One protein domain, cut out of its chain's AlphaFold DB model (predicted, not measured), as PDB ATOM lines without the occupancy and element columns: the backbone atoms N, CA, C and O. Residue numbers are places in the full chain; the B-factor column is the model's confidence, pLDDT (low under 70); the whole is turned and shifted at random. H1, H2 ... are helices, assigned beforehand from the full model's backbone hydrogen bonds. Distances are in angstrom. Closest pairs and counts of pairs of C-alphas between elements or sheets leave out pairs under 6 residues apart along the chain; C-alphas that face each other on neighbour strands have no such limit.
ATOM      1  N   ILE A  13     273.105 167.301 305.047       97.19
ATOM      2  CA  ILE A  13     272.907 166.466 306.246       97.19
ATOM      3  C   ILE A  13     271.882 167.046 307.232       97.19
ATOM      4  O   ILE A  13     271.229 166.293 307.945       97.19
ATOM      5  N   LYS A  14     271.706 168.374 307.261       95.50
ATOM      6  CA  LYS A  14     270.725 169.053 308.123       95.50
ATOM      7  C   LYS A  14     269.278 168.661 307.796       95.50
ATOM      8  O   LYS A  14     268.426 168.724 308.676       95.50
ATOM      9  N   PHE A  15     269.009 168.281 306.548       95.00
ATOM     10  CA  PHE A  15     267.662 167.997 306.046       95.00
ATOM     11  C   PHE A  15     267.464 166.519 305.705       95.00
ATOM     12  O   PHE A  15     266.380 165.989 305.918       95.00
ATOM     13  N   LEU A  16     268.499 165.863 305.172       94.69
ATOM     14  CA  LEU A  16     268.457 164.478 304.701       94.69
ATOM     15  C   LEU A  16     269.711 163.727 305.187       94.69
ATOM     16  O   LEU A  16     270.670 163.573 304.425       94.69
ATOM     17  N   PRO A  17     269.742 163.284 306.457       94.38
ATOM     18  CA  PRO A  17     270.928 162.670 307.052       94.38
ATOM     19  C   PRO A  17     271.260 161.284 306.488       94.38
ATOM     20  O   PRO A  17     272.420 160.881 306.531       94.38
ATOM     21  N   ASP A  18     270.273 160.589 305.923       95.38
ATOM     22  CA  ASP A  18     270.428 159.232 305.385       95.38
ATOM     23  C   ASP A  18     271.087 159.202 303.995       95.38
ATOM     24  O   ASP A  18     271.451 158.137 303.495       95.38
ATOM     25  N   ILE A  19     271.257 160.364 303.349       91.00
ATOM     26  CA  ILE A  19     271.903 160.438 302.038       91.00
ATOM     27  C   ILE A  19     273.419 160.217 302.188       91.00
ATOM     28  O   ILE A  19     274.080 160.905 302.978       91.00
ATOM     29  N   PRO A  20     274.020 159.313 301.393       90.00
ATOM     30  CA  PRO A  20     275.461 159.113 301.411       90.00
ATOM     31  C   PRO A  20     276.187 160.412 301.050       90.00
ATOM     32  O   PRO A  20     275.800 161.131 300.131       90.00
ATOM     33  N   ASN A  21     277.263 160.713 301.778       92.06
ATOM     34  CA  ASN A  21     278.064 161.932 301.613       92.06
ATOM     35  C   ASN A  21     277.316 163.261 301.846       92.06
ATOM     36  O   ASN A  21     277.879 164.316 301.556       92.06
ATOM     37  N   ALA A  22     276.116 163.258 302.445       94.19
ATOM     38  CA  ALA A  22     275.322 164.471 302.676       94.19
ATOM     39  C   ALA A  22     276.055 165.582 303.452       94.19
ATOM     40  O   ALA A  22     275.743 166.754 303.274       94.19
ATOM     41  N   LYS A  23     277.065 165.246 304.270       95.56
ATOM     42  CA  LYS A  23     277.921 166.232 304.964       95.56
ATOM     43  C   LYS A  23     278.688 167.149 304.005       95.56
ATOM     44  O   LYS A  23     278.934 168.301 304.342       95.56
ATOM     45  N   GLN A  24     279.076 166.636 302.838       95.19
ATOM     46  CA  GLN A  24     279.936 167.324 301.869       95.19
ATOM     47  C   GLN A  24     279.139 168.074 300.791       95.19
ATOM     48  O   GLN A  24     279.705 168.866 300.044       95.19
ATOM     49  N   ILE A  25     277.830 167.829 300.702       96.50
ATOM     50  CA  ILE A  25     276.955 168.402 299.678       96.50
ATOM     51  C   ILE A  25     276.245 169.618 300.269       96.50
ATOM     52  O   ILE A  25     275.585 169.503 301.299       96.50
ATOM     53  N   THR A  26     276.348 170.775 299.617       97.56
ATOM     54  CA  THR A  26     275.590 171.978 299.991       97.56
ATOM     55  C   THR A  26     274.302 172.106 299.184       97.56
ATOM     56  O   THR A  26     274.160 171.523 298.105       97.56
ATOM     57  N   ILE A  27     273.366 172.922 299.674       96.81
ATOM     58  CA  ILE A  27     272.163 173.290 298.916       96.81
ATOM     59  C   ILE A  27     272.538 173.976 297.594       96.81
ATOM     60  O   ILE A  27     271.949 173.672 296.557       96.81
ATOM     61  N   GLU A  28     273.573 174.822 297.583       97.12
ATOM     62  CA  GLU A  28     274.106 175.397 296.343       97.12
ATOM     63  C   GLU A  28     274.556 174.318 295.345       97.12
ATOM     64  O   GLU A  28     274.217 174.391 294.162       97.12
ATOM     65  N   ALA A  29     275.303 173.308 295.804       96.38
ATOM     66  CA  ALA A  29     275.808 172.249 294.937       96.38
ATOM     67  C   ALA A  29     274.668 171.475 294.258       96.38
ATOM     68  O   ALA A  29     274.795 171.108 293.091       96.38
ATOM     69  N   LEU A  30     273.540 171.274 294.949       94.81
ATOM     70  CA  LEU A  30     272.342 170.661 294.367       94.81
ATOM     71  C   LEU A  30     271.745 171.531 293.257       94.81
ATOM     72  O   LEU A  30     271.530 171.043 292.150       94.81
ATOM     73  N   LEU A  31     271.537 172.822 293.523       94.88
ATOM     74  CA  LEU A  31     270.933 173.753 292.561       94.88
ATOM     75  C   LEU A  31     271.819 174.000 291.335       94.88
ATOM     76  O   LEU A  31     271.323 174.291 290.251       94.88
ATOM     77  N   ARG A  32     273.139 173.877 291.496       95.94
ATOM     78  CA  ARG A  32     274.114 174.005 290.407       95.94
ATOM     79  C   ARG A  32     274.414 172.687 289.692       95.94
ATOM     80  O   ARG A  32     275.290 172.686 288.833       95.94
ATOM     81  N   HIS A  33     273.745 171.586 290.045       92.88
ATOM     82  CA  HIS A  33     274.016 170.248 289.504       92.88
ATOM     83  C   HIS A  33     275.477 169.784 289.695       92.88
ATOM     84  O   HIS A  33     276.041 169.087 288.857       92.88
ATOM     85  N   LYS A  34     276.108 170.167 290.812       93.50
ATOM     86  CA  LYS A  34     277.497 169.828 291.183       93.50
ATOM     87  C   LYS A  34     277.597 168.957 292.440       93.50
ATOM     88  O   LYS A  34     278.657 168.868 293.048       93.50
ATOM     89  N   SER A  35     276.500 168.327 292.851       92.12
ATOM     90  CA  SER A  35     276.453 167.488 294.055       92.12
ATOM     91  C   SER A  35     277.127 166.124 293.890       92.12
ATOM     92  O   SER A  35     277.432 165.482 294.892       92.12
ATOM     93  N   GLY A  36     277.328 165.659 292.652       90.31
ATOM     94  CA  GLY A  36     277.860 164.322 292.371       90.31
ATOM     95  C   GLY A  36     276.898 163.175 292.718       90.31
ATOM     96  O   GLY A  36     277.316 162.022 292.739       90.31
ATOM     97  N   LEU A  37     275.623 163.474 293.001       90.88
ATOM     98  CA  LEU A  37     274.584 162.463 293.218       90.88
ATOM     99  C   LEU A  37     274.146 161.831 291.891       90.88
ATOM    100  O   LEU A  37     274.175 162.477 290.844       90.88
ATOM    101  N   ALA A  38     273.703 160.574 291.950       88.50
ATOM    102  CA  ALA A  38     273.215 159.849 290.781       88.50
ATOM    103  C   ALA A  38     271.993 160.539 290.151       88.50
ATOM    104  O   ALA A  38     271.068 160.960 290.850       88.50
ATOM    105  N   ASN A  39     271.974 160.617 288.820       85.19
ATOM    106  CA  ASN A  39     270.859 161.175 288.068       85.19
ATOM    107  C   ASN A  39     269.772 160.116 287.848       85.19
ATOM    108  O   ASN A  39     270.012 159.080 287.229       85.19
ATOM    109  N   TYR A  40     268.556 160.386 288.326       82.38
ATOM    110  CA  TYR A  40     267.438 159.457 288.161       82.38
ATOM    111  C   TYR A  40     267.005 159.311 286.692       82.38
ATOM    112  O   TYR A  40     266.532 158.245 286.310       82.38
ATOM    113  N   ALA A  41     267.167 160.355 285.870       80.62
ATOM    114  CA  ALA A  41     266.750 160.340 284.467       80.62
ATOM    115  C   ALA A  41     267.657 159.465 283.586       80.62
ATOM    116  O   ALA A  41     267.263 159.075 282.495       80.62
ATOM    117  N   GLU A  42     268.861 159.149 284.065       81.44
ATOM    118  CA  GLU A  42     269.813 158.253 283.398       81.44
ATOM    119  C   GLU A  42     269.742 156.824 283.961       81.44
ATOM    120  O   GLU A  42     270.488 155.930 283.554       81.44
ATOM    121  N   ASN A  43     268.833 156.579 284.909       81.31
ATOM    122  CA  ASN A  43     268.677 155.281 285.533       81.31
ATOM    123  C   ASN A  43     267.780 154.367 284.679       81.31
ATOM    124  O   ASN A  43     266.557 154.347 284.806       81.31
ATOM    125  N   THR A  44     268.418 153.537 283.854       77.00
ATOM    126  CA  THR A  44     267.740 152.541 282.999       77.00
ATOM    127  C   THR A  44     266.883 151.526 283.772       77.00
ATOM    128  O   THR A  44     265.972 150.924 283.204       77.00
ATOM    129  N   GLU A  45     267.145 151.308 285.064       76.75
ATOM    130  CA  GLU A  45     266.325 150.442 285.917       76.75
ATOM    131  C   GLU A  45     265.028 151.133 286.351       76.75
ATOM    132  O   GLU A  45     263.963 150.509 286.345       76.75
ATOM    133  N   TYR A  46     265.087 152.442 286.615       73.31
ATOM    134  CA  TYR A  46     263.898 153.265 286.839       73.31
ATOM    135  C   TYR A  46     262.979 153.274 285.609       73.31
ATOM    136  O   TYR A  46     261.764 153.104 285.746       73.31
ATOM    137  N   ASP A  47     263.544 153.365 284.401       75.94
ATOM    138  CA  ASP A  47     262.766 153.265 283.161       75.94
ATOM    139  C   ASP A  47     262.052 151.912 283.051       75.94
ATOM    140  O   ASP A  47     260.839 151.860 282.828       75.94
ATOM    141  N   LYS A  48     262.760 150.800 283.295       75.75
ATOM    142  CA  LYS A  48     262.159 149.452 283.279       75.75
ATOM    143  C   LYS A  48     260.976 149.333 284.245       75.75
ATOM    144  O   LYS A  48     259.977 148.698 283.902       75.75
ATOM    145  N   LEU A  49     261.062 149.944 285.429       77.06
ATOM    146  CA  LEU A  49     259.971 149.969 286.406       77.06
ATOM    147  C   LEU A  49     258.784 150.810 285.919       77.06
ATOM    148  O   LEU A  49     257.651 150.336 285.969       77.06
ATOM    149  N   LYS A  50     259.030 152.011 285.382       68.00
ATOM    150  CA  LYS A  50     257.995 152.926 284.868       68.00
ATOM    151  C   LYS A  50     257.134 152.298 283.768       68.00
ATOM    152  O   LYS A  50     255.921 152.515 283.739       68.00
ATOM    153  N   TYR A  51     257.738 151.519 282.871       68.06
ATOM    154  CA  TYR A  51     257.025 150.895 281.750       68.06
ATOM    155  C   TYR A  51     256.393 149.535 282.096       68.06
ATOM    156  O   TYR A  51     255.440 149.137 281.428       68.06
ATOM    157  N   LYS A  52     256.824 148.862 283.176       61.28
ATOM    158  CA  LYS A  52     256.188 147.627 283.679       61.28
ATOM    159  C   LYS A  52     254.784 147.847 284.255       61.28
ATOM    160  O   LYS A  52     253.953 146.952 284.172       61.28
ATOM    161  N   VAL A  53     254.498 149.019 284.827       60.66
ATOM    162  CA  VAL A  53     253.196 149.292 285.479       60.66
ATOM    163  C   VAL A  53     252.070 149.574 284.472       60.66
ATOM    164  O   VAL A  53     250.899 149.556 284.836       60.66
ATOM    165  N   LYS A  54     252.401 149.842 283.201       59.81
ATOM    166  CA  LYS A  54     251.428 150.217 282.161       59.81
ATOM    167  C   LYS A  54     250.896 149.053 281.324       59.81
ATOM    168  O   LYS A  54     250.123 149.295 280.404       59.81
TER     169      LYS A  54
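Overview. This is residues 13 to 54 of the 56 residues of the protein "Beta-lactamase domain-containing protein" of Ignavibacteriales bacterium (UniProt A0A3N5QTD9). This domain has little regular structure: a loose head of loops, residues 13 to 37, with the short helix H1 in it, and a long arm, residues 38 to 54, that sticks out and has the helix H2 towards its end. The printed part has 42 residues, with two named helices in the order H1, H2 and no named strand; the class is all helix, though only 14 residues are in named elements. It is only just loose, close to extended, with a radius of gyration of the C-alphas of 13.6 A, and elongated, spanning 37 by 21 by 13 A.

Arrangement. Go from Ile 13 to H1, residues 27 to 31, then over a long link of 12 residues to H2, residues 44 to 52. H1 and H2 are apart, with no C-alpha of the one within 8 A of the other. In both, every O i to N i+4 pair is within hydrogen-bond range.

Along the chain. Find C-alpha 27 at (272.163, 173.290, 298.916), where H1 begins; it runs 6.5 A to C-alpha 31. H2 runs 12.6 A from C-alpha 44 to C-alpha 52 at (256.188, 147.627, 283.679).

Size, cuts and confidence. The C-alphas farthest apart, of Gln 24 and Lys 54, are 38.6 A apart. The printed part has no cut. In the B-factor column, look at residues 50 to 54, with pLDDT under 70.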